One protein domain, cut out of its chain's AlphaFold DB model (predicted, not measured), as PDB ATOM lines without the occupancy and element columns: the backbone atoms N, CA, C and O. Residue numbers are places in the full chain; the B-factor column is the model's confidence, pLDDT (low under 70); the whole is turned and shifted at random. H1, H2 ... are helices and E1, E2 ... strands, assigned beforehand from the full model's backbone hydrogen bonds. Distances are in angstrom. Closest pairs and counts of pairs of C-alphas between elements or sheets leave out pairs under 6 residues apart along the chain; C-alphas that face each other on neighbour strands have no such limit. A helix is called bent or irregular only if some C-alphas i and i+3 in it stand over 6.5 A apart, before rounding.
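This is residues 827 to 1009 of the 1009 residues of the protein "DUF1565 domain-containing protein" of Lentisphaerae bacterium (UniProt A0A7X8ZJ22). The core is a short solenoid, the chain wound in stacked turns: E1, E2 and E3 make the three sides of one roughly triangular turn, E4, E5 and E6 those of the next, and E7 beside E4 starts a third. H2 packs on E7 at that end of the stack, a loop with H1 swings out on one side, and the small helices H3 to H7 are spread round the outside on a winding tail. The 183 printed residues run E1 E2 E3 E4 E5 E6 E7 H1 E8 H2 H3 H4 H5 H6 H7; the class is mixed, helices and strands, with 75 residues, under half, in named elements. One sheet is mixed, in the order E1 E4 E7 E8; E2 with E5 and E3 with E6 form two parallel pairs. The whole is compact, with a radius of gyration of the C-alphas of 17.1 A and spans of 50 by 41 by 25 A.

E1, residues 830 to 835, and E4, residues 862 to 866, are parallel neighbours; N 834 and O 863 are within hydrogen-bond range at 2.8 A. E2, residues 842 to 845, runs on at 88 degrees into E3, residues 848 to 850. E5, residues 870 to 873, is parallel to E2, with N 844 to O 871 at 2.9 A, and runs on at 94 degrees into E6, residues 876 to 878. E6 is parallel to E3, with N 849 to O 876 at 2.8 A. E7, residues 889 to 894, is parallel to E4, with N 864 to O 890 at 2.8 A. H1, residues 910 to 914, is not on the four-stranded sheet. E8, residues 924 to 926, is antiparallel to E7, with N 926 to O 889 at 2.8 A. H2, residues 928 to 935, is on this sheet at a height of 9.0 A; its closest C-alphas to E7 are Tyr 928 and Ile 889, 6.7 A apart. H3, residues 960 to 964, is near H1, and meets H4, residues 966 to 975, only through their link. H5, residues 985 to 988, is near H7, residues 1004 to 1007. H6, residues 993 to 997, has Leu 995 with its C-alpha 7.7 A from that of Cys 876, their closest pair. Every O i to N i+4 pair is within hydrogen-bond range in H1, H2, H3 and H6, and 3 of 6 in H4; H5 and H7 are too short for such a pair.

E1 begins at C-alpha 830 (-29.301, -25.282, 9.163) and is 13.7 A long; E7 measures 12.7 A. H2, 10.7 A, begins at C-alpha 928 (-18.848, -17.226, 16.933). H4, 14.4 A, is irregular: C-alphas 968 and 971 are 8.4 A apart. H7 ends at C-alpha 1007 (-42.744, -3.345, 1.335).

The C-alphas farthest apart, of Glu 908 and Glu 1009, are 57.7 A apart. The printed part has no cut; the links E3 to E4, E7 to H1 and H2 to H3 are long. The model's pLDDT is under 70 at residues 903 to 920 and 1009.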
ATOM      1  N   ASN A 827     -35.242 -22.695  10.823       92.25
ATOM      2  CA  ASN A 827     -35.024 -23.743   9.821       92.25
ATOM      3  C   ASN A 827     -34.859 -25.120  10.474       92.25
ATOM      4  O   ASN A 827     -34.621 -25.231  11.682       92.25
ATOM      5  N   GLN A 828     -35.054 -26.197   9.701       88.69
ATOM      6  CA  GLN A 828     -35.014 -27.532  10.292       88.69
ATOM      7  C   GLN A 828     -33.591 -27.885  10.684       88.69
ATOM      8  O   GLN A 828     -33.399 -28.038  11.880       88.69
ATOM      9  N   LEU A 829     -32.645 -27.992   9.734       86.75
ATOM     10  CA  LEU A 829     -31.283 -28.502   9.952       86.75
ATOM     11  C   LEU A 829     -30.216 -27.414  10.121       86.75
ATOM     12  O   LEU A 829     -29.441 -27.501  11.073       86.75
ATOM     13  N   ASP A 830     -30.181 -26.454   9.201       92.19
ATOM     14  CA  ASP A 830     -29.301 -25.282   9.163       92.19
ATOM     15  C   ASP A 830     -29.980 -24.144   8.378       92.19
ATOM     16  O   ASP A 830     -30.996 -24.360   7.706       92.19
ATOM     17  N   SER A 831     -29.434 -22.928   8.469       94.94
ATOM     18  CA  SER A 831     -29.967 -21.752   7.771       94.94
ATOM     19  C   SER A 831     -29.271 -21.474   6.444       94.94
ATOM     20  O   SER A 831     -29.931 -21.041   5.498       94.94
ATOM     21  N   VAL A 832     -27.963 -21.721   6.341       96.25
ATOM     22  CA  VAL A 832     -27.224 -21.556   5.084       96.25
ATOM     23  C   VAL A 832     -26.128 -22.605   4.945       96.25
ATOM     24  O   VAL A 832     -25.348 -22.809   5.873       96.25
ATOM     25  N   SER A 833     -26.003 -23.180   3.748       95.44
ATOM     26  CA  SER A 833     -24.834 -23.941   3.311       95.44
ATOM     27  C   SER A 833     -24.073 -23.181   2.220       95.44
ATOM     28  O   SER A 833     -24.634 -22.899   1.161       95.44
ATOM     29  N   LEU A 834     -22.800 -22.859   2.461       97.56
ATOM     30  CA  LEU A 834     -21.910 -22.139   1.549       97.56
ATOM     31  C   LEU A 834     -20.708 -23.013   1.170       97.56
ATOM     32  O   LEU A 834     -19.732 -23.130   1.905       97.56
ATOM     33  N   GLN A 835     -20.758 -23.612  -0.010       97.50
ATOM     34  CA  GLN A 835     -19.731 -24.492  -0.563       97.50
ATOM     35  C   GLN A 835     -18.765 -23.727  -1.483       97.50
ATOM     36  O   GLN A 835     -18.509 -24.148  -2.613       97.50
ATOM     37  N   ASN A 836     -18.262 -22.585  -1.013       98.06
ATOM     38  CA  ASN A 836     -17.262 -21.770  -1.704       98.06
ATOM     39  C   ASN A 836     -15.838 -22.135  -1.248       98.06
ATOM     40  O   ASN A 836     -15.627 -22.557  -0.110       98.06
ATOM     41  N   SER A 837     -14.869 -21.981  -2.149       97.75
ATOM     42  CA  SER A 837     -13.435 -21.941  -1.824       97.75
ATOM     43  C   SER A 837     -13.065 -20.655  -1.083       97.75
ATOM     44  O   SER A 837     -13.844 -19.699  -1.046       97.75
ATOM     45  N   ALA A 838     -11.849 -20.588  -0.542       96.88
ATOM     46  CA  ALA A 838     -11.368 -19.397   0.157       96.88
ATOM     47  C   ALA A 838     -11.356 -18.136  -0.732       96.88
ATOM     48  O   ALA A 838     -11.522 -17.022  -0.225       96.88
ATOM     49  N   SER A 839     -11.175 -18.294  -2.049       96.69
ATOM     50  CA  SER A 839     -11.147 -17.189  -3.023       96.69
ATOM     51  C   SER A 839     -12.531 -16.696  -3.471       96.69
ATOM     52  O   SER A 839     -12.674 -15.550  -3.894       96.69
ATOM     53  N   GLU A 840     -13.566 -17.527  -3.349       97.81
ATOM     54  CA  GLU A 840     -14.935 -17.206  -3.760       97.81
ATOM     55  C   GLU A 840     -15.671 -16.526  -2.596       97.81
ATOM     56  O   GLU A 840     -16.361 -17.169  -1.803       97.81
ATOM     57  N   LYS A 841     -15.494 -15.208  -2.458       96.69
ATOM     58  CA  LYS A 841     -16.026 -14.463  -1.310       96.69
ATOM     59  C   LYS A 841     -17.548 -14.319  -1.341       96.69
ATOM     60  O   LYS A 841     -18.139 -14.067  -2.392       96.69
ATOM     61  N   ALA A 842     -18.154 -14.415  -0.163       98.25
ATOM     62  CA  ALA A 842     -19.545 -14.082   0.107       98.25
ATOM     63  C   ALA A 842     -19.633 -13.067   1.254       98.25
ATOM     64  O   ALA A 842     -18.882 -13.155   2.227       98.25
ATOM     65  N   VAL A 843     -20.575 -12.128   1.158       98.25
ATOM     66  CA  VAL A 843     -20.851 -11.121   2.188       98.25
ATOM     67  C   VAL A 843     -22.259 -11.320   2.716       98.25
ATOM     68  O   VAL A 843     -23.236 -11.146   1.980       98.25
ATOM     69  N   PHE A 844     -22.375 -11.663   3.997       98.12
ATOM     70  CA  PHE A 844     -23.661 -11.723   4.691       98.12
ATOM     71  C   PHE A 844     -23.760 -10.522   5.612       98.12
ATOM     72  O   PHE A 844     -22.956 -10.394   6.538       98.12
ATOM     73  N   ARG A 845     -24.736  -9.645   5.367       97.88
ATOM     74  CA  ARG A 845     -24.860  -8.402   6.126       97.88
ATOM     75  C   ARG A 845     -26.270  -8.009   6.524       97.88
ATOM     76  O   ARG A 845     -27.198  -8.178   5.742       97.88
ATOM     77  N   ASN A 846     -26.424  -7.404   7.697       98.31
ATOM     78  CA  ASN A 846     -27.708  -6.866   8.154       98.31
ATOM     79  C   ASN A 846     -28.852  -7.907   8.155       98.31
ATOM     80  O   ASN A 846     -30.012  -7.546   7.986       98.31
ATOM     81  N   ASN A 847     -28.561  -9.200   8.290       98.62
ATOM     82  CA  ASN A 847     -29.558 -10.272   8.340       98.62
ATOM     83  C   ASN A 847     -29.930 -10.606   9.785       98.62
ATOM     84  O   ASN A 847     -29.183 -10.313  10.716       98.62
ATOM     85  N   VAL A 848     -31.054 -11.293   9.966       98.56
ATOM     86  CA  VAL A 848     -31.442 -11.898  11.244       98.56
ATOM     87  C   VAL A 848     -31.493 -13.415  11.077       98.56
ATOM     88  O   VAL A 848     -32.202 -13.933  10.214       98.56
ATOM     89  N   PHE A 849     -30.752 -14.126  11.921       98.25
ATOM     90  CA  PHE A 849     -30.743 -15.580  12.013       98.25
ATOM     91  C   PHE A 849     -31.342 -16.012  13.348       98.25
ATOM     92  O   PHE A 849     -30.728 -15.844  14.401       98.25
ATOM     93  N   VAL A 850     -32.531 -16.600  13.307       97.25
ATOM     94  CA  VAL A 850     -33.117 -17.299  14.452       97.25
ATOM     95  C   VAL A 850     -32.649 -18.751  14.416       97.25
ATOM     96  O   VAL A 850     -32.578 -19.358  13.345       97.25
ATOM     97  N   ASP A 851     -32.310 -19.304  15.580       94.88
ATOM     98  CA  ASP A 851     -31.819 -20.678  15.712       94.88
ATOM     99  C   ASP A 851     -32.754 -21.711  15.062       94.88
ATOM    100  O   ASP A 851     -33.955 -21.493  14.889       94.88
ATOM    101  N   ASN A 852     -32.198 -22.881  14.760       91.50
ATOM    102  CA  ASN A 852     -32.906 -23.997  14.150       91.50
ATOM    103  C   ASN A 852     -34.016 -24.550  15.069       91.50
ATOM    104  O   ASN A 852     -34.219 -24.133  16.214       91.50
ATOM    105  N   THR A 853     -34.758 -25.545  14.578       89.00
ATOM    106  CA  THR A 853     -35.753 -26.261  15.396       89.00
ATOM    107  C   THR A 853     -35.153 -26.828  16.691       89.00
ATOM    108  O   THR A 853     -33.973 -27.168  16.737       89.00
ATOM    109  N   LEU A 854     -35.980 -27.024  17.730       88.50
ATOM    110  CA  LEU A 854     -35.548 -27.591  19.023       88.50
ATOM    111  C   LEU A 854     -34.787 -28.906  18.897       88.50
ATOM    112  O   LEU A 854     -33.967 -29.232  19.742       88.50
ATOM    113  N   GLN A 855     -35.043 -29.687  17.850       83.06
ATOM    114  CA  GLN A 855     -34.320 -30.932  17.648       83.06
ATOM    115  C   GLN A 855     -32.870 -30.682  17.233       83.06
ATOM    116  O   GLN A 855     -32.056 -31.563  17.454       83.06
ATOM    117  N   LYS A 856     -32.544 -29.539  16.622       86.31
ATOM    118  CA  LYS A 856     -31.278 -29.243  15.935       86.31
ATOM    119  C   LYS A 856     -30.430 -28.172  16.625       86.31
ATOM    120  O   LYS A 856     -29.606 -27.537  15.977       86.31
ATOM    121  N   VAL A 857     -30.587 -27.977  17.934       88.25
ATOM    122  CA  VAL A 857     -29.795 -26.989  18.697       88.25
ATOM    123  C   VAL A 857     -28.277 -27.190  18.577       88.25
ATOM    124  O   VAL A 857     -27.582 -26.185  18.478       88.25
ATOM    125  N   PRO A 858     -27.717 -28.413  18.505       84.94
ATOM    126  CA  PRO A 858     -26.274 -28.574  18.304       84.94
ATOM    127  C   PRO A 858     -25.789 -28.256  16.888       84.94
ATOM    128  O   PRO A 858     -24.586 -28.119  16.673       84.94
ATOM    129  N   ASN A 859     -26.691 -28.176  15.909       88.06
ATOM    130  CA  ASN A 859     -26.296 -27.910  14.534       88.06
ATOM    131  C   ASN A 859     -25.809 -26.465  14.377       88.06
ATOM    132  O   ASN A 859     -26.359 -25.561  15.022       88.06
ATOM    133  N   PRO A 860     -24.832 -26.235  13.483       92.19
ATOM    134  CA  PRO A 860     -24.425 -24.888  13.131       92.19
ATOM    135  C   PRO A 860     -25.577 -24.163  12.416       92.19
ATOM    136  O   PRO A 860     -26.423 -24.783  11.767       92.19
ATOM    137  N   ILE A 861     -25.605 -22.838  12.530       95.00
ATOM    138  CA  ILE A 861     -26.535 -21.990  11.774       95.00
ATOM    139  C   ILE A 861     -26.043 -21.848  10.331       95.00
ATOM    140  O   ILE A 861     -26.835 -21.953   9.392       95.00
ATOM    141  N   LEU A 862     -24.732 -21.645  10.169       96.50
ATOM    142  CA  LEU A 862     -24.050 -21.527   8.885       96.50
ATOM    143  C   LEU A 862     -23.074 -22.695   8.702       96.50
ATOM    144  O   LEU A 862     -22.204 -22.931   9.539       96.50
ATOM    145  N   VAL A 863     -23.202 -23.414   7.594       95.94
ATOM    146  CA  VAL A 863     -22.326 -24.522   7.201       95.94
ATOM    147  C   VAL A 863     -21.488 -24.070   6.017       95.94
ATOM    148  O   VAL A 863     -22.021 -23.853   4.935       95.94
ATOM    149  N   LEU A 864     -20.180 -23.944   6.190       96.88
ATOM    150  CA  LEU A 864     -19.263 -23.502   5.144       96.88
ATOM    151  C   LEU A 864     -18.388 -24.674   4.684       96.88
ATOM    152  O   LEU A 864     -18.059 -25.573   5.459       96.88
ATOM    153  N   ARG A 865     -17.953 -24.657   3.426       96.56
ATOM    154  CA  ARG A 865     -16.802 -25.463   3.010       96.56
ATOM    155  C   ARG A 865     -15.543 -24.898   3.657       96.56
ATOM    156  O   ARG A 865     -14.902 -25.610   4.428       96.56
ATOM    157  N   ASP A 866     -15.247 -23.629   3.375       97.69
ATOM    158  CA  ASP A 866     -14.060 -22.922   3.858       97.69
ATOM    159  C   ASP A 866     -14.410 -21.728   4.758       97.69
ATOM    160  O   ASP A 866     -15.236 -20.889   4.388       97.69
ATOM    161  N   GLY A 867     -13.755 -21.621   5.918       96.44
ATOM    162  CA  GLY A 867     -13.965 -20.525   6.869       96.44
ATOM    163  C   GLY A 867     -13.597 -19.135   6.331       96.44
ATOM    164  O   GLY A 867     -14.206 -18.148   6.736       96.44
ATOM    165  N   MET A 868     -12.664 -19.038   5.376       96.88
ATOM    166  CA  MET A 868     -12.231 -17.772   4.768       96.88
ATOM    167  C   MET A 868     -13.179 -17.268   3.675       96.88
ATOM    168  O   MET A 868     -13.007 -16.147   3.192       96.88
ATOM    169  N   SER A 869     -14.154 -18.073   3.246       97.38
ATOM    170  CA  SER A 869     -15.083 -17.704   2.169       97.38
ATOM    171  C   SER A 869     -16.133 -16.668   2.590       97.38
ATOM    172  O   SER A 869     -16.679 -15.970   1.736       97.38
ATOM    173  N   LEU A 870     -16.397 -16.532   3.894       97.00
ATOM    174  CA  LEU A 870     -17.464 -15.692   4.430       97.00
ATOM    175  C   LEU A 870     -16.921 -14.435   5.118       97.00
ATOM    176  O   LEU A 870     -16.148 -14.519   6.075       97.00
ATOM    177  N   GLN A 871     -17.430 -13.282   4.689       95.31
ATOM    178  CA  GLN A 871     -17.397 -12.039   5.448       95.31
ATOM    179  C   GLN A 871     -18.778 -11.782   6.065       95.31
ATOM    180  O   GLN A 871     -19.784 -11.660   5.364       95.31
ATOM    181  N   GLU A 872     -18.818 -11.690   7.387       93.06
ATOM    182  CA  GLU A 872     -20.015 -11.399   8.177       93.06
ATOM    183  C   GLU A 872     -19.960  -9.938   8.642       93.06
ATOM    184  O   GLU A 872     -18.914  -9.488   9.114       93.06
ATOM    185  N   VAL A 873     -21.054  -9.186   8.458       94.75
ATOM    186  CA  VAL A 873     -21.136  -7.775   8.865       94.75
ATOM    187  C   VAL A 873     -22.527  -7.438   9.406       94.75
ATOM    188  O   VAL A 873     -23.502  -7.406   8.666       94.75
ATOM    189  N   ASP A 874     -22.625  -7.087  10.681       95.94
ATOM    190  CA  ASP A 874     -23.835  -6.538  11.304       95.94
ATOM    191  C   ASP A 874     -25.059  -7.465  11.202       95.94
ATOM    192  O   ASP A 874     -26.181  -6.990  11.051       95.94
ATOM    193  N   ASN A 875     -24.892  -8.789  11.263       98.00
ATOM    194  CA  ASN A 875     -26.046  -9.678  11.407       98.00
ATOM    195  C   ASN A 875     -26.481  -9.791  12.878       98.00
ATOM    196  O   ASN A 875     -25.723  -9.522  13.811       98.00
ATOM    197  N   CYS A 876     -27.720 -10.220  13.096       98.44
ATOM    198  CA  CYS A 876     -28.239 -10.602  14.402       98.44
ATOM    199  C   CYS A 876     -28.411 -12.122  14.480       98.44
ATOM    200  O   CYS A 876     -28.981 -12.721  13.569       98.44
ATOM    201  N   TYR A 877     -27.973 -12.730  15.581       98.38
ATOM    202  CA  TYR A 877     -28.222 -14.134  15.901       98.38
ATOM    203  C   TYR A 877     -29.086 -14.244  17.159       98.38
ATOM    204  O   TYR A 877     -28.670 -13.827  18.241       98.38
ATOM    205  N   TYR A 878     -30.262 -14.863  17.039       97.75
ATOM    206  CA  TYR A 878     -31.119 -15.193  18.177       97.75
ATOM    207  C   TYR A 878     -31.056 -16.692  18.467       97.75
ATOM    208  O   TYR A 878     -31.592 -17.508  17.714       97.75
ATOM    209  N   LEU A 879     -30.330 -17.054  19.527       97.12
ATOM    210  CA  LEU A 879     -29.874 -18.419  19.799       97.12
ATOM    211  C   LEU A 879     -30.609 -19.057  20.977       97.12
ATOM    212  O   LEU A 879     -30.971 -18.378  21.935       97.12
ATOM    213  N   ARG A 880     -30.783 -20.383  20.936       94.19
ATOM    214  CA  ARG A 880     -31.458 -21.137  22.009       94.19
ATOM    215  C   ARG A 880     -30.560 -21.429  23.201       94.19
ATOM    216  O   ARG A 880     -31.067 -21.715  24.274       94.19
ATOM    217  N   VAL A 881     -29.247 -21.389  23.017       94.12
ATOM    218  CA  VAL A 881     -28.244 -21.513  24.082       94.12
ATOM    219  C   VAL A 881     -27.240 -20.380  23.950       94.12
ATOM    220  O   VAL A 881     -27.155 -19.745  22.897       94.12
ATOM    221  N   SER A 882     -26.481 -20.128  25.017       94.38
ATOM    222  CA  SER A 882     -25.473 -19.067  25.042       94.38
ATOM    223  C   SER A 882     -24.534 -19.134  23.820       94.38
ATOM    224  O   SER A 882     -24.089 -20.232  23.459       94.38
ATOM    225  N   PRO A 883     -24.180 -17.987  23.198       93.19
ATOM    226  CA  PRO A 883     -23.222 -17.940  22.087       93.19
ATOM    227  C   PRO A 883     -21.837 -18.495  22.450       93.19
ATOM    228  O   PRO A 883     -21.092 -18.887  21.553       93.19
ATOM    229  N   GLU A 884     -21.518 -18.590  23.745       90.56
ATOM    230  CA  GLU A 884     -20.266 -19.174  24.241       90.56
ATOM    231  C   GLU A 884     -20.192 -20.698  24.083       90.56
ATOM    232  O   GLU A 884     -19.109 -21.274  24.147       90.56
ATOM    233  N   ILE A 885     -21.331 -21.365  23.871       87.75
ATOM    234  CA  ILE A 885     -21.400 -22.822  23.667       87.75
ATOM    235  C   ILE A 885     -22.110 -23.216  22.371       87.75
ATOM    236  O   ILE A 885     -21.893 -24.314  21.858       87.75
ATOM    237  N   LYS A 886     -22.958 -22.343  21.815       91.31
ATOM    238  CA  LYS A 886     -23.645 -22.599  20.551       91.31
ATOM    239  C   LYS A 886     -22.635 -22.674  19.414       91.31
ATOM    240  O   LYS A 886     -21.922 -21.710  19.140       91.31
ATOM    241  N   THR A 887     -22.658 -23.770  18.661       89.81
ATOM    242  CA  THR A 887     -22.045 -23.772  17.336       89.81
ATOM    243  C   THR A 887     -22.858 -22.869  16.412       89.81
ATOM    244  O   THR A 887     -23.997 -23.183  16.067       89.81
ATOM    245  N   VAL A 888     -22.278 -21.738  16.015       94.38
ATOM    246  CA  VAL A 888     -22.907 -20.802  15.072       94.38
ATOM    247  C   VAL A 888     -22.456 -21.120  13.650       94.38
ATOM    248  O   VAL A 888     -23.281 -21.123  12.738       94.38
ATOM    249  N   ILE A 889     -21.174 -21.457  13.468       95.38
ATOM    250  CA  ILE A 889     -20.559 -21.658  12.153       95.38
ATOM    251  C   ILE A 889     -19.766 -22.970  12.155       95.38
ATOM    252  O   ILE A 889     -18.945 -23.200  13.038       95.38
ATOM    253  N   GLY A 890     -20.003 -23.836  11.173       94.00
ATOM    254  CA  GLY A 890     -19.202 -25.040  10.931       94.00
ATOM    255  C   GLY A 890     -18.441 -24.940   9.612       94.00
ATOM    256  O   GLY A 890     -18.990 -24.422   8.645       94.00
ATOM    257  N   TYR A 891     -17.199 -25.425   9.555       95.31
ATOM    258  CA  TYR A 891     -16.397 -25.476   8.326       95.31
ATOM    259  C   TYR A 891     -15.421 -26.650   8.313       95.31
ATOM    260  O   TYR A 891     -15.076 -27.209   9.353       95.31
ATOM    261  N   SER A 892     -15.016 -27.086   7.118       94.00
ATOM    262  CA  SER A 892     -14.098 -28.227   6.965       94.00
ATOM    263  C   SER A 892     -12.730 -27.848   6.408       94.00
ATOM    264  O   SER A 892     -11.803 -28.647   6.515       94.00
ATOM    265  N   TYR A 893     -12.610 -26.642   5.856       95.94
ATOM    266  CA  TYR A 893     -11.391 -26.088   5.285       95.94
ATOM    267  C   TYR A 893     -11.121 -24.694   5.856       95.94
ATOM    268  O   TYR A 893     -12.050 -23.995   6.281       95.94
ATOM    269  N   LEU A 894      -9.856 -24.290   5.862       96.31
ATOM    270  CA  LEU A 894      -9.445 -22.919   6.128       96.31
ATOM    271  C   LEU A 894      -8.356 -22.540   5.127       96.31
ATOM    272  O   LEU A 894      -7.297 -23.159   5.116       96.31
ATOM    273  N   ASN A 895      -8.611 -21.522   4.303       95.88
ATOM    274  CA  ASN A 895      -7.691 -21.115   3.235       95.88
ATOM    275  C   ASN A 895      -7.382 -22.258   2.240       95.88
ATOM    276  O   ASN A 895      -6.242 -22.466   1.839       95.88
ATOM    277  N   ASP A 896      -8.425 -23.007   1.878       95.81
ATOM    278  CA  ASP A 896      -8.446 -24.192   1.017       95.81
ATOM    279  C   ASP A 896      -7.646 -25.402   1.544       95.81
ATOM    280  O   ASP A 896      -7.541 -26.423   0.860       95.81
ATOM    281  N   GLU A 897      -7.167 -25.350   2.791       96.19
ATOM    282  CA  GLU A 897      -6.536 -26.477   3.481       96.19
ATOM    283  C   GLU A 897      -7.559 -27.238   4.335       96.19
ATOM    284  O   GLU A 897      -8.287 -26.643   5.131       96.19
ATOM    285  N   GLU A 898      -7.639 -28.562   4.162       93.50
ATOM    286  CA  GLU A 898      -8.554 -29.402   4.940       93.50
ATOM    287  C   GLU A 898      -8.111 -29.468   6.405       93.50
ATOM    288  O   GLU A 898      -6.945 -29.711   6.712       93.50
ATOM    289  N   LEU A 899      -9.056 -29.283   7.320       89.50
ATOM    290  CA  LEU A 899      -8.770 -29.240   8.747       89.50
ATOM    291  C   LEU A 899      -8.707 -30.635   9.378       89.50
ATOM    292  O   LEU A 899      -9.248 -31.624   8.876       89.50
ATOM    293  N   GLU A 900      -8.098 -30.714  10.555       82.62
ATOM    294  CA  GLU A 900      -8.335 -31.836  11.456       82.62
ATOM    295  C   GLU A 900      -9.709 -31.718  12.128       82.62
ATOM    296  O   GLU A 900     -10.372 -30.679  12.114       82.62
ATOM    297  N   MET A 901     -10.172 -32.823  12.707       74.88
ATOM    298  CA  MET A 901     -11.418 -32.835  13.458       74.88
ATOM    299  C   MET A 901     -11.267 -32.026  14.755       74.88
ATOM    300  O   MET A 901     -10.531 -32.431  15.648       74.88
ATOM    301  N   TYR A 902     -12.025 -30.935  14.892       72.38
ATOM    302  CA  TYR A 902     -12.146 -30.149  16.118       72.38
ATOM    303  C   TYR A 902     -13.605 -30.047  16.631       72.38
ATOM    304  O   TYR A 902     -14.478 -29.577  15.889       72.38
ATOM    305  N   PRO A 903     -13.896 -30.502  17.866       64.56
ATOM    306  CA  PRO A 903     -12.976 -31.205  18.770       64.56
ATOM    307  C   PRO A 903     -12.514 -32.571  18.195       64.56
ATOM    308  O   PRO A 903     -13.185 -33.102  17.288       64.56
ATOM    309  N   PRO A 904     -11.374 -33.119  18.676       63.19
ATOM    310  CA  PRO A 904     -10.853 -34.423  18.259       63.19
ATOM    311  C   PRO A 904     -11.864 -35.559  18.432       63.19
ATOM    312  O   PRO A 904     -12.750 -35.509  19.286       63.19
ATOM    313  N   ALA A 905     -11.744 -36.589  17.593       55.84
ATOM    314  CA  ALA A 905     -12.677 -37.717  17.534       55.84
ATOM    315  C   ALA A 905     -12.488 -38.766  18.647       55.84
ATOM    316  O   ALA A 905     -13.206 -39.762  18.645       55.84
ATOM    317  N   ASP A 906     -11.563 -38.544  19.581       54.03
ATOM    318  CA  ASP A 906     -11.178 -39.425  20.690       54.03
ATOM    319  C   ASP A 906     -11.244 -38.763  22.085       54.03
ATOM    320  O   ASP A 906     -10.996 -39.432  23.084       54.03
ATOM    321  N   ALA A 907     -11.613 -37.482  22.188       53.44
ATOM    322  CA  ALA A 907     -11.754 -36.803  23.477       53.44
ATOM    323  C   ALA A 907     -12.878 -37.434  24.331       53.44
ATOM    324  O   ALA A 907     -14.052 -37.402  23.942       53.44
ATOM    325  N   GLU A 908     -12.521 -38.000  25.493       47.09
ATOM    326  CA  GLU A 908     -13.464 -38.612  26.441       47.09
ATOM    327  C   GLU A 908     -14.624 -37.644  26.779       47.09
ATOM    328  O   GLU A 908     -14.459 -36.427  26.841       47.09
ATOM    329  N   ASP A 909     -15.833 -38.197  26.920       49.47
ATOM    330  CA  ASP A 909     -17.120 -37.526  27.197       49.47
ATOM    331  C   ASP A 909     -17.729 -36.594  26.135       49.47
ATOM    332  O   ASP A 909     -18.950 -36.627  25.941       49.47
ATOM    333  N   ILE A 910     -16.945 -35.836  25.366       45.50
ATOM    334  CA  ILE A 910     -17.499 -34.899  24.362       45.50
ATOM    335  C   ILE A 910     -18.244 -35.664  23.254       45.50
ATOM    336  O   ILE A 910     -19.341 -35.285  22.824       45.50
ATOM    337  N   LEU A 911     -17.688 -36.801  22.832       48.28
ATOM    338  CA  LEU A 911     -18.242 -37.612  21.746       48.28
ATOM    339  C   LEU A 911     -19.424 -38.482  22.189       48.28
ATOM    340  O   LEU A 911     -20.271 -38.856  21.375       48.28
ATOM    341  N   SER A 912     -19.508 -38.815  23.477       51.91
ATOM    342  CA  SER A 912     -20.539 -39.720  23.979       51.91
ATOM    343  C   SER A 912     -21.891 -39.023  24.149       51.91
ATOM    344  O   SER A 912     -22.901 -39.720  24.138       51.91
ATOM    345  N   GLN A 913     -21.940 -37.685  24.262       51.47
ATOM    346  CA  GLN A 913     -23.169 -36.917  24.514       51.47
ATOM    347  C   GLN A 913     -23.641 -36.080  23.311       51.47
ATOM    348  O   GLN A 913     -24.820 -36.156  22.955       51.47
ATOM    349  N   GLN A 914     -22.745 -35.353  22.625       48.28
ATOM    350  CA  GLN A 914     -23.111 -34.491  21.485       48.28
ATOM    351  C   GLN A 914     -23.645 -35.282  20.271       48.28
ATOM    352  O   GLN A 914     -24.535 -34.816  19.558       48.28
ATOM    353  N   TRP A 915     -23.167 -36.517  20.054       53.47
ATOM    354  CA  TRP A 915     -23.517 -37.326  18.875       53.47
ATOM    355  C   TRP A 915     -24.682 -38.297  19.065       53.47
ATOM    356  O   TRP A 915     -25.112 -38.899  18.081       53.47
ATOM    357  N   ARG A 916     -25.252 -38.424  20.276       51.47
ATOM    358  CA  ARG A 916     -26.374 -39.353  20.539       51.47
ATOM    359  C   ARG A 916     -27.585 -39.115  19.639       51.47
ATOM    360  O   ARG A 916     -28.446 -39.984  19.558       51.47
ATOM    361  N   ARG A 917     -27.675 -37.952  18.978       52.00
ATOM    362  CA  ARG A 917     -28.814 -37.622  18.124       52.00
ATOM    363  C   ARG A 917     -28.507 -37.178  16.694       52.00
ATOM    364  O   ARG A 917     -29.458 -37.292  15.934       52.00
ATOM    365  N   GLN A 918     -27.349 -36.624  16.265       55.72
ATOM    366  CA  GLN A 918     -27.330 -35.856  14.975       55.72
ATOM    367  C   GLN A 918     -26.134 -35.898  14.007       55.72
ATOM    368  O   GLN A 918     -26.333 -35.450  12.882       55.72
ATOM    369  N   GLY A 919     -25.000 -36.534  14.323       56.59
ATOM    370  CA  GLY A 919     -23.892 -36.724  13.359       56.59
ATOM    371  C   GLY A 919     -23.166 -35.434  12.912       56.59
ATOM    372  O   GLY A 919     -23.707 -34.335  13.007       56.59
ATOM    373  N   ARG A 920     -21.895 -35.553  12.487       66.31
ATOM    374  CA  ARG A 920     -20.964 -34.423  12.261       66.31
ATOM    375  C   ARG A 920     -21.137 -33.797  10.886       66.31
ATOM    376  O   ARG A 920     -20.942 -34.485   9.892       66.31
ATOM    377  N   PHE A 921     -21.447 -32.500  10.836       73.19
ATOM    378  CA  PHE A 921     -21.609 -31.750   9.581       73.19
ATOM    379  C   PHE A 921     -20.292 -31.224   9.016       73.19
ATOM    380  O   PHE A 921     -20.139 -31.114   7.803       73.19
ATOM    381  N   CYS A 922     -19.348 -30.880   9.892       84.56
ATOM    382  CA  CYS A 922     -18.096 -30.224   9.531       84.56
ATOM    383  C   CYS A 922     -16.940 -30.727  10.391       84.56
ATOM    384  O   CYS A 922     -17.139 -31.225  11.505       84.56
ATOM    385  N   ARG A 923     -15.716 -30.571   9.888       85.56
ATOM    386  CA  ARG A 923     -14.522 -30.927  10.659       85.56
ATOM    387  C   ARG A 923     -14.304 -29.992  11.844       85.56
ATOM    388  O   ARG A 923     -13.980 -30.490  12.912       85.56
ATOM    389  N   GLU A 924     -14.591 -28.704  11.717       88.94
ATOM    390  CA  GLU A 924     -14.556 -27.728  12.809       88.94
ATOM    391  C   GLU A 924     -15.970 -27.169  13.036       88.94
ATOM    392  O   GLU A 924     -16.636 -26.717  12.104       88.94
ATOM    393  N   MET A 925     -16.459 -27.257  14.274       86.44
ATOM    394  CA  MET A 925     -17.770 -26.757  14.705       86.44
ATOM    395  C   MET A 925     -17.530 -25.622  15.705       86.44
ATOM    396  O   MET A 925     -17.238 -25.877  16.871       86.44
ATOM    397  N   ALA A 926     -17.603 -24.371  15.248       90.25
ATOM    398  CA  ALA A 926     -17.148 -23.199  15.986       90.25
ATOM    399  C   ALA A 926     -18.281 -22.400  16.653       90.25
ATOM    400  O   ALA A 926     -19.345 -22.150  16.068       90.25
ATOM    401  N   THR A 927     -18.010 -21.914  17.867       93.69
ATOM    402  CA  THR A 927     -18.708 -20.737  18.403       93.69
ATOM    403  C   THR A 927     -18.344 -19.510  17.572       93.69
ATOM    404  O   THR A 927     -17.363 -19.514  16.820       93.69
ATOM    405  N   TYR A 928     -19.119 -18.437  17.701       95.56
ATOM    406  CA  TYR A 928     -18.848 -17.226  16.933       95.56
ATOM    407  C   TYR A 928     -17.474 -16.625  17.264       95.56
ATOM    408  O   TYR A 928     -16.683 -16.372  16.359       95.56
ATOM    409  N   GLN A 929     -17.134 -16.495  18.550       94.88
ATOM    410  CA  GLN A 929     -15.834 -15.963  18.962       94.88
ATOM    411  C   GLN A 929     -14.666 -16.828  18.465       94.88
ATOM    412  O   GLN A 929     -13.644 -16.299  18.028       94.88
ATOM    413  N   HIS A 930     -14.819 -18.158  18.483       93.94
ATOM    414  CA  HIS A 930     -13.808 -19.072  17.949       93.94
ATOM    415  C   HIS A 930     -13.594 -18.864  16.447       93.94
ATOM    416  O   HIS A 930     -12.454 -18.750  16.000       93.94
ATOM    417  N   PHE A 931     -14.676 -18.734  15.675       95.25
ATOM    418  CA  PHE A 931     -14.596 -18.438  14.244       95.25
ATOM    419  C   PHE A 931     -13.865 -17.116  13.961       95.25
ATOM    420  O   PHE A 931     -12.995 -17.076  13.089       95.25
ATOM    421  N   LEU A 932     -14.159 -16.047  14.712       95.31
ATOM    422  CA  LEU A 932     -13.466 -14.761  14.563       95.31
ATOM    423  C   LEU A 932     -11.966 -14.892  14.835       95.31
ATOM    424  O   LEU A 932     -11.153 -14.450  14.026       95.31
ATOM    425  N   ASN A 933     -11.597 -15.566  15.927       94.81
ATOM    426  CA  ASN A 933     -10.198 -15.788  16.289       94.81
ATOM    427  C   ASN A 933      -9.444 -16.584  15.211       94.81
ATOM    428  O   ASN A 933      -8.264 -16.338  14.975       94.81
ATOM    429  N   ARG A 934     -10.118 -17.541  14.559       93.81
ATOM    430  CA  ARG A 934      -9.529 -18.396  13.516       93.81
ATOM    431  C   ARG A 934      -9.393 -17.697  12.166       93.81
ATOM    432  O   ARG A 934      -8.433 -17.969  11.455       93.81
ATOM    433  N   THR A 935     -10.337 -16.827  11.814       93.75
ATOM    434  CA  THR A 935     -10.422 -16.212  10.475       93.75
ATOM    435  C   THR A 935      -9.908 -14.777  10.408       93.75
ATOM    436  O   THR A 935      -9.603 -14.289   9.323       93.75
ATOM    437  N   GLY A 936      -9.816 -14.081  11.545       92.31
ATOM    438  CA  GLY A 936      -9.493 -12.652  11.591       92.31
ATOM    439  C   GLY A 936     -10.648 -11.735  11.169       92.31
ATOM    440  O   GLY A 936     -10.421 -10.553  10.912       92.31
ATOM    441  N   ASN A 937     -11.879 -12.253  11.083       88.88
ATOM    442  CA  ASN A 937     -13.070 -11.445  10.820       88.88
ATOM    443  C   ASN A 937     -13.295 -10.394  11.928       88.88
ATOM    444  O   ASN A 937     -13.012 -10.636  13.099       88.88
ATOM    445  N   THR A 938     -13.838  -9.227  11.564       86.88
ATOM    446  CA  THR A 938     -13.955  -8.055  12.458       86.88
ATOM    447  C   THR A 938     -14.979  -8.212  13.580       86.88
ATOM    448  O   THR A 938     -14.885  -7.509  14.581       86.88
ATOM    449  N   GLY A 939     -15.954  -9.111  13.420       85.25
ATOM    450  CA  GLY A 939     -16.872  -9.496  14.486       85.25
ATOM    451  C   GLY A 939     -17.923  -8.449  14.851       85.25
ATOM    452  O   GLY A 939     -17.968  -8.028  16.002       85.25
ATOM    453  N   THR A 940     -18.779  -8.027  13.913       94.06
ATOM    454  CA  THR A 940     -19.757  -6.947  14.180       94.06
ATOM    455  C   THR A 940     -21.187  -7.425  14.459       94.06
ATOM    456  O   THR A 940     -22.057  -6.599  14.762       94.06
ATOM    457  N   ALA A 941     -21.433  -8.740  14.416       95.81
ATOM    458  CA  ALA A 941     -22.716  -9.335  14.781       95.81
ATOM    459  C   ALA A 941     -23.202  -8.983  16.200       95.81
ATOM    460  O   ALA A 941     -22.416  -8.747  17.120       95.81
ATOM    461  N   ILE A 942     -24.520  -9.029  16.384       96.88
ATOM    462  CA  ILE A 942     -25.188  -8.914  17.686       96.88
ATOM    463  C   ILE A 942     -25.941 -10.188  18.038       96.88
ATOM    464  O   ILE A 942     -26.480 -10.872  17.173       96.88
ATOM    465  N   PHE A 943     -26.010 -10.480  19.332       97.69
ATOM    466  CA  PHE A 943     -26.757 -11.608  19.877       97.69
ATOM    467  C   PHE A 943     -27.901 -11.055  20.719       97.69
ATOM    468  O   PHE A 943     -27.701 -10.689  21.876       97.69
ATOM    469  N   ALA A 944     -29.075 -10.901  20.111       96.94
ATOM    470  CA  ALA A 944     -30.218 -10.240  20.735       96.94
ATOM    471  C   ALA A 944     -31.541 -10.833  20.244       96.94
ATOM    472  O   ALA A 944     -31.626 -11.343  19.130       96.94
ATOM    473  N   ASP A 945     -32.583 -10.721  21.071       97.00
ATOM    474  CA  ASP A 945     -33.951 -11.028  20.657       97.00
ATOM    475  C   ASP A 945     -34.442  -9.957  19.659       97.00
ATOM    476  O   ASP A 945     -34.504  -8.776  20.023       97.00
ATOM    477  N   PRO A 946     -34.784 -10.321  18.410       97.00
ATOM    478  CA  PRO A 946     -35.331  -9.395  17.424       97.00
ATOM    479  C   PRO A 946     -36.735  -8.860  17.762       97.00
ATOM    480  O   PRO A 946     -37.171  -7.906  17.113       97.00
ATOM    481  N   GLN A 947     -37.425  -9.425  18.762       96.31
ATOM    482  CA  GLN A 947     -38.782  -9.055  19.187       96.31
ATOM    483  C   GLN A 947     -39.798  -9.176  18.042       96.31
ATOM    484  O   GLN A 947     -40.507  -8.229  17.703       96.31
ATOM    485  N   LEU A 948     -39.824 -10.343  17.392       94.69
ATOM    486  CA  LEU A 948     -40.707 -10.595  16.251       94.69
ATOM    487  C   LEU A 948     -42.156 -10.813  16.720       94.69
ATOM    488  O   LEU A 948     -42.371 -11.630  17.618       94.69
ATOM    489  N   PRO A 949     -43.161 -10.180  16.081       92.50
ATOM    490  CA  PRO A 949     -44.576 -10.442  16.361       92.50
ATOM    491  C   PRO A 949     -44.956 -11.924  16.287       92.50
ATOM    492  O   PRO A 949     -45.665 -12.428  17.158       92.50
ATOM    493  N   ALA A 950     -44.446 -12.634  15.277       89.56
ATOM    494  CA  ALA A 950     -44.655 -14.068  15.116       89.56
ATOM    495  C   ALA A 950     -43.677 -14.929  15.925       89.56
ATOM    496  O   ALA A 950     -43.532 -16.095  15.615       89.56
ATOM    497  N   LEU A 951     -43.013 -14.429  16.965       90.31
ATOM    498  CA  LEU A 951     -42.282 -15.293  17.898       90.31
ATOM    499  C   LEU A 951     -42.519 -14.843  19.346       90.31
ATOM    500  O   LEU A 951     -41.590 -14.406  20.022       90.31
ATOM    501  N   PRO A 952     -43.765 -14.945  19.850       81.19
ATOM    502  CA  PRO A 952     -44.103 -14.473  21.192       81.19
ATOM    503  C   PRO A 952     -43.446 -15.306  22.303       81.19
ATOM    504  O   PRO A 952     -43.308 -14.827  23.423       81.19
ATOM    505  N   ASN A 953     -43.054 -16.549  22.002       84.88
ATOM    506  CA  ASN A 953     -42.318 -17.432  22.899       84.88
ATOM    507  C   ASN A 953     -41.148 -18.051  22.135       84.88
ATOM    508  O   ASN A 953     -41.354 -18.597  21.052       84.88
ATOM    509  N   PHE A 954     -39.951 -18.023  22.719       91.56
ATOM    510  CA  PHE A 954     -38.776 -18.706  22.189       91.56
ATOM    511  C   PHE A 954     -38.135 -19.542  23.290       91.56
ATOM    512  O   PHE A 954     -37.742 -19.029  24.337       91.56
ATOM    513  N   VAL A 955     -38.067 -20.851  23.076       92.81
ATOM    514  CA  VAL A 955     -37.505 -21.785  24.049       92.81
ATOM    515  C   VAL A 955     -35.986 -21.675  24.029       92.81
ATOM    516  O   VAL A 955     -35.340 -22.011  23.029       92.81
ATOM    517  N   THR A 956     -35.433 -21.263  25.166       93.31
ATOM    518  CA  THR A 956     -34.000 -21.236  25.454       93.31
ATOM    519  C   THR A 956     -33.633 -22.298  26.486       93.31
ATOM    520  O   THR A 956     -34.451 -22.656  27.332       93.31
ATOM    521  N   PHE A 957     -32.384 -22.745  26.456       92.62
ATOM    522  CA  PHE A 957     -31.818 -23.727  27.368       92.62
ATOM    523  C   PHE A 957     -30.615 -23.124  28.091       92.62
ATOM    524  O   PHE A 957     -29.878 -22.315  27.519       92.62
ATOM    525  N   THR A 958     -30.400 -23.528  29.343       90.44
ATOM    526  CA  THR A 958     -29.237 -23.066  30.120       90.44
ATOM    527  C   THR A 958     -27.925 -23.593  29.545       90.44
ATOM    528  O   THR A 958     -26.920 -22.884  29.532       90.44
ATOM    529  N   ASP A 959     -27.951 -24.823  29.035       86.94
ATOM    530  CA  ASP A 959     -26.814 -25.560  28.495       86.94
ATOM    531  C   ASP A 959     -27.293 -26.712  27.582       86.94
ATOM    532  O   ASP A 959     -28.479 -26.850  27.261       86.94
ATOM    533  N   MET A 960     -26.354 -27.547  27.130       84.75
ATOM    534  CA  MET A 960     -26.658 -28.689  26.264       84.75
ATOM    535  C   MET A 960     -27.351 -29.845  27.001       84.75
ATOM    536  O   MET A 960     -28.048 -30.626  26.355       84.75
ATOM    537  N   GLU A 961     -27.189 -29.975  28.319       82.88
ATOM    538  CA  GLU A 961     -27.829 -31.022  29.124       82.88
ATOM    539  C   GLU A 961     -29.328 -30.740  29.300       82.88
ATOM    540  O   GLU A 961     -30.164 -31.637  29.137       82.88
ATOM    541  N   ASP A 962     -29.684 -29.475  29.526       87.00
ATOM    542  CA  ASP A 962     -31.067 -29.002  29.468       87.00
ATOM    543  C   ASP A 962     -31.699 -29.336  28.100       87.00
ATOM    544  O   ASP A 962     -32.748 -29.991  28.018       87.00
ATOM    545  N   TRP A 963     -30.995 -29.018  27.007       87.06
ATOM    546  CA  TRP A 963     -31.457 -29.322  25.651       87.06
ATOM    547  C   TRP A 963     -31.710 -30.818  25.394       87.06
ATOM    548  O   TRP A 963     -32.675 -31.169  24.707       87.06
ATOM    549  N   VAL A 964     -30.910 -31.740  25.940       80.19
ATOM    550  CA  VAL A 964     -31.136 -33.191  25.751       80.19
ATOM    551  C   VAL A 964     -32.555 -33.601  26.180       80.19
ATOM    552  O   VAL A 964     -33.148 -34.515  25.586       80.19
ATOM    553  N   ASN A 965     -33.142 -32.862  27.121       81.56
ATOM    554  CA  ASN A 965     -34.482 -33.057  27.654       81.56
ATOM    555  C   ASN A 965     -35.544 -32.136  27.022       81.56
ATOM    556  O   ASN A 965     -36.626 -31.977  27.594       81.56
ATOM    557  N   TYR A 966     -35.294 -31.573  25.827       83.06
ATOM    558  CA  TYR A 966     -36.173 -30.578  25.189       83.06
ATOM    559  C   TYR A 966     -37.633 -31.033  25.014       83.06
ATOM    560  O   TYR A 966     -38.528 -30.201  24.883       83.06
ATOM    561  N   SER A 967     -37.903 -32.344  25.022       80.19
ATOM    562  CA  SER A 967     -39.260 -32.897  24.949       80.19
ATOM    563  C   SER A 967     -40.185 -32.385  26.059       80.19
ATOM    564  O   SER A 967     -41.402 -32.410  25.884       80.19
ATOM    565  N   ARG A 968     -39.633 -31.893  27.180       84.75
ATOM    566  CA  ARG A 968     -40.408 -31.262  28.259       84.75
ATOM    567  C   ARG A 968     -41.112 -29.965  27.834       84.75
ATOM    568  O   ARG A 968     -42.156 -29.657  28.395       84.75
ATOM    569  N   TYR A 969     -40.622 -29.281  26.797       82.12
ATOM    570  CA  TYR A 969     -41.149 -28.004  26.286       82.12
ATOM    571  C   TYR A 969     -42.185 -28.174  25.161       82.12
ATOM    572  O   TYR A 969     -42.250 -27.389  24.218       82.12
ATOM    573  N   SER A 970     -42.963 -29.259  25.188       79.00
ATOM    574  CA  SER A 970     -43.867 -29.611  24.083       79.00
ATOM    575  C   SER A 970     -44.946 -28.558  23.790       79.00
ATOM    576  O   SER A 970     -45.308 -28.383  22.628       79.00
ATOM    577  N   LYS A 971     -45.445 -27.847  24.808       79.00
ATOM    578  CA  LYS A 971     -46.486 -26.820  24.644       79.00
ATOM    579  C   LYS A 971     -45.919 -25.533  24.053       79.00
ATOM    580  O   LYS A 971     -46.486 -24.982  23.119       79.00
ATOM    581  N   GLU A 972     -44.776 -25.091  24.553       80.50
ATOM    582  CA  GLU A 972     -44.060 -23.914  24.062       80.50
ATOM    583  C   GLU A 972     -43.568 -24.153  22.628       80.50
ATOM    584  O   GLU A 972     -43.690 -23.284  21.769       80.50
ATOM    585  N   HIS A 973     -43.124 -25.377  22.327       79.94
ATOM    586  CA  HIS A 973     -42.767 -25.783  20.971       79.94
ATOM    587  C   HIS A 973     -43.923 -25.633  19.973       79.94
ATOM    588  O   HIS A 973     -43.696 -25.244  18.828       79.94
ATOM    589  N   GLN A 974     -45.158 -25.940  20.387       75.94
ATOM    590  CA  GLN A 974     -46.335 -25.753  19.532       75.94
ATOM    591  C   GLN A 974     -46.565 -24.271  19.209       75.94
ATOM    592  O   GLN A 974     -46.966 -23.965  18.089       75.94
ATOM    593  N   ALA A 975     -46.254 -23.359  20.137       77.31
ATOM    594  CA  ALA A 975     -46.383 -21.919  19.916       77.31
ATOM    595  C   ALA A 975     -45.379 -21.384  18.875       77.31
ATOM    596  O   ALA A 975     -45.764 -20.580  18.036       77.31
ATOM    597  N   GLU A 976     -44.136 -21.883  18.855       82.94
ATOM    598  CA  GLU A 976     -43.132 -21.562  17.813       82.94
ATOM    599  C   GLU A 976     -43.457 -22.179  16.437       82.94
ATOM    600  O   GLU A 976     -42.809 -21.891  15.423       82.94
ATOM    601  N   TRP A 977     -44.371 -23.151  16.394       72.38
ATOM    602  CA  TRP A 977     -44.661 -23.899  15.173       72.38
ATOM    603  C   TRP A 977     -45.627 -23.159  14.250       72.38
ATOM    604  O   TRP A 977     -45.574 -23.385  13.041       72.38
ATOM    605  N   HIS A 978     -46.483 -22.293  14.803       77.94
ATOM    606  CA  HIS A 978     -47.558 -21.572  14.099       77.94
ATOM    607  C   HIS A 978     -48.495 -22.465  13.270       77.94
ATOM    608  O   HIS A 978     -49.276 -21.950  12.484       77.94
ATOM    609  N   GLY A 979     -48.399 -23.798  13.380       76.44
ATOM    610  CA  GLY A 979     -49.152 -24.753  12.567       76.44
ATOM    611  C   GLY A 979     -49.299 -24.326  11.104       76.44
ATOM    612  O   GLY A 979     -48.308 -24.116  10.402       76.44
ATOM    613  N   ASN A 980     -50.556 -24.178  10.681       74.31
ATOM    614  CA  ASN A 980     -50.951 -23.689   9.358       74.31
ATOM    615  C   ASN A 980     -51.418 -22.221   9.378       74.31
ATOM    616  O   ASN A 980     -52.054 -21.782   8.419       74.31
ATOM    617  N   ASP A 981     -51.146 -21.473  10.451       83.69
ATOM    618  CA  ASP A 981     -51.539 -20.069  10.558       83.69
ATOM    619  C   ASP A 981     -50.878 -19.266   9.423       83.69
ATOM    620  O   ASP A 981     -49.691 -19.486   9.118       83.69
ATOM    621  N   PRO A 982     -51.622 -18.364   8.753       85.62
ATOM    622  CA  PRO A 982     -51.062 -17.515   7.714       85.62
ATOM    623  C   PRO A 982     -49.907 -16.679   8.265       85.62
ATOM    624  O   PRO A 982     -50.023 -16.103   9.340       85.62
ATOM    625  N   LEU A 983     -48.814 -16.614   7.506       90.81
ATOM    626  CA  LEU A 983     -47.659 -15.776   7.807       90.81
ATOM    627  C   LEU A 983     -47.430 -14.779   6.668       90.81
ATOM    628  O   LEU A 983     -47.695 -15.082   5.492       90.81
ATOM    629  N   ASP A 984     -46.927 -13.600   7.018       92.81
ATOM    630  CA  ASP A 984     -46.548 -12.560   6.070       92.81
ATOM    631  C   ASP A 984     -45.405 -11.671   6.594       92.81
ATOM    632  O   ASP A 984     -45.029 -11.737   7.758       92.81
ATOM    633  N   PHE A 985     -44.822 -10.830   5.737       95.25
ATOM    634  CA  PHE A 985     -43.673  -9.981   6.086       95.25
ATOM    635  C   PHE A 985     -43.850  -9.137   7.364       95.25
ATOM    636  O   PHE A 985     -42.904  -9.103   8.156       95.25
ATOM    637  N   PRO A 986     -45.011  -8.492   7.623       94.75
ATOM    638  CA  PRO A 986     -45.219  -7.713   8.843       94.75
ATOM    639  C   PRO A 986     -44.997  -8.485  10.142       94.75
ATOM    640  O   PRO A 986     -44.594  -7.887  11.139       94.75
ATOM    641  N   ASP A 987     -45.203  -9.799  10.119       93.81
ATOM    642  CA  ASP A 987     -45.026 -10.667  11.280       93.81
ATOM    643  C   ASP A 987     -43.550 -10.842  11.678       93.81
ATOM    644  O   ASP A 987     -43.248 -11.297  12.784       93.81
ATOM    645  N   PHE A 988     -42.628 -10.464  10.785       95.81
ATOM    646  CA  PHE A 988     -41.184 -10.678  10.913       95.81
ATOM    647  C   PHE A 988     -40.357  -9.393  10.843       95.81
ATOM    648  O   PHE A 988     -39.128  -9.452  10.761       95.81
ATOM    649  N   PHE A 989     -40.994  -8.223  10.898       96.75
ATOM    650  CA  PHE A 989     -40.266  -6.976  11.105       96.75
ATOM    651  C   PHE A 989     -39.754  -6.913  12.547       96.75
ATOM    652  O   PHE A 989     -40.530  -7.028  13.497       96.75
ATOM    653  N   ALA A 990     -38.440  -6.736  12.705       96.25
ATOM    654  CA  ALA A 990     -37.813  -6.616  14.015       96.25
ATOM    655  C   ALA A 990     -38.349  -5.381  14.753       96.25
ATOM    656  O   ALA A 990     -38.421  -4.291  14.183       96.25
ATOM    657  N   GLN A 991     -38.709  -5.554  16.027       96.75
ATOM    658  CA  GLN A 991     -39.149  -4.458  16.899       96.75
ATOM    659  C   GLN A 991     -38.056  -4.013  17.873       96.75
ATOM    660  O   GLN A 991     -38.185  -2.964  18.505       96.75
ATOM    661  N   ASN A 992     -36.959  -4.772  17.958       97.56
ATOM    662  CA  ASN A 992     -35.826  -4.431  18.801       97.56
ATOM    663  C   ASN A 992     -35.207  -3.076  18.373       97.56
ATOM    664  O   ASN A 992     -34.731  -2.957  17.238       97.56
ATOM    665  N   PRO A 993     -35.147  -2.069  19.270       97.25
ATOM    666  CA  PRO A 993     -34.651  -0.733  18.937       97.25
ATOM    667  C   PRO A 993     -33.214  -0.691  18.403       97.25
ATOM    668  O   PRO A 993     -32.911   0.135  17.544       97.25
ATOM    669  N   GLU A 994     -32.329  -1.572  18.877       96.81
ATOM    670  CA  GLU A 994     -30.937  -1.616  18.412       96.81
ATOM    671  C   GLU A 994     -30.821  -2.220  17.009       96.81
ATOM    672  O   GLU A 994     -30.009  -1.749  16.215       96.81
ATOM    673  N   LEU A 995     -31.651  -3.215  16.669       97.25
ATOM    674  CA  LEU A 995     -31.703  -3.751  15.303       97.25
ATOM    675  C   LEU A 995     -32.216  -2.689  14.331       97.25
ATOM    676  O   LEU A 995     -31.600  -2.482  13.290       97.25
ATOM    677  N   ILE A 996     -33.290  -1.980  14.699       95.69
ATOM    678  CA  ILE A 996     -33.865  -0.893  13.890       95.69
ATOM    679  C   ILE A 996     -32.831   0.212  13.666       95.69
ATOM    680  O   ILE A 996     -32.623   0.645  12.543       95.69
ATOM    681  N   LYS A 997     -32.133   0.643  14.721       95.56
ATOM    682  CA  LYS A 997     -31.104   1.690  14.639       95.56
ATOM    683  C   LYS A 997     -29.929   1.324  13.722       95.56
ATOM    684  O   LYS A 997     -29.259   2.219  13.213       95.56
ATOM    685  N   ARG A 998     -29.636   0.030  13.569       94.81
ATOM    686  CA  ARG A 998     -28.536  -0.500  12.747       94.81
ATOM    687  C   ARG A 998     -28.999  -1.034  11.389       94.81
ATOM    688  O   ARG A 998     -28.199  -1.658  10.692       94.81
ATOM    689  N   ASP A 999     -30.270  -0.839  11.041       95.31
ATOM    690  CA  ASP A 999     -30.895  -1.357   9.822       95.31
ATOM    691  C   ASP A 999     -30.705  -2.880   9.648       95.31
ATOM    692  O   ASP A 999     -30.436  -3.375   8.552       95.31
ATOM    693  N   ILE A1000     -30.808  -3.648  10.739       97.94
ATOM    694  CA  ILE A1000     -30.644  -5.111  10.735       97.94
ATOM    695  C   ILE A1000     -32.006  -5.796  10.581       97.94
ATOM    696  O   ILE A1000     -32.914  -5.601  11.385       97.94
ATOM    697  N   GLY A1001     -32.111  -6.673   9.583       97.44
ATOM    698  CA  GLY A1001     -33.309  -7.429   9.234       97.44
ATOM    699  C   GLY A1001     -34.049  -6.859   8.027       97.44
ATOM    700  O   GLY A1001     -33.497  -6.084   7.240       97.44
ATOM    701  N   LEU A1002     -35.305  -7.279   7.877       98.00
ATOM    702  CA  LEU A1002     -36.201  -6.836   6.809       98.00
ATOM    703  C   LEU A1002     -36.468  -5.324   6.914       98.00
ATOM    704  O   LEU A1002     -36.825  -4.825   7.979       98.00
ATOM    705  N   GLN A1003     -36.327  -4.613   5.798       96.06
ATOM    706  CA  GLN A1003     -36.476  -3.162   5.693       96.06
ATOM    707  C   GLN A1003     -37.922  -2.803   5.339       96.06
ATOM    708  O   GLN A1003     -38.370  -3.008   4.210       96.06
ATOM    709  N   ARG A1004     -38.677  -2.288   6.312       92.50
ATOM    710  CA  ARG A1004     -40.136  -2.102   6.219       92.50
ATOM    711  C   ARG A1004     -40.566  -1.230   5.037       92.50
ATOM    712  O   ARG A1004     -41.558  -1.528   4.380       92.50
ATOM    713  N   GLU A1005     -39.815  -0.179   4.752       91.62
ATOM    714  CA  GLU A1005     -40.057   0.774   3.669       91.62
ATOM    715  C   GLU A1005     -39.919   0.159   2.269       91.62
ATOM    716  O   GLU A1005     -40.401   0.724   1.294       91.62
ATOM    717  N   ARG A1006     -39.313  -1.029   2.147       90.75
ATOM    718  CA  ARG A1006     -39.245  -1.771   0.878       90.75
ATOM    719  C   ARG A1006     -40.537  -2.521   0.543       90.75
ATOM    720  O   ARG A1006     -40.650  -3.044  -0.563       90.75
ATOM    721  N   PHE A1007     -41.492  -2.588   1.470       88.75
ATOM    722  CA  PHE A1007     -42.744  -3.345   1.335       88.75
ATOM    723  C   PHE A1007     -43.994  -2.455   1.257       88.75
ATOM    724  O   PHE A1007     -45.110  -2.963   1.287       88.75
ATOM    725  N   THR A1008     -43.826  -1.130   1.207       72.00
ATOM    726  CA  THR A1008     -44.930  -0.154   1.181       72.00
ATOM    727  C   THR A1008     -45.376   0.256  -0.229       72.00
ATOM    728  O   THR A1008     -46.322   1.032  -0.353       72.00
ATOM    729  N   GLU A1009     -44.716  -0.268  -1.266       53.59
ATOM    730  CA  GLU A1009     -45.019  -0.127  -2.702       53.59
ATOM    731  C   GLU A1009     -45.233  -1.509  -3.326       53.59
ATOM    732  O   GLU A1009     -46.171  -1.650  -4.145       53.59
TER     733      GLU A1009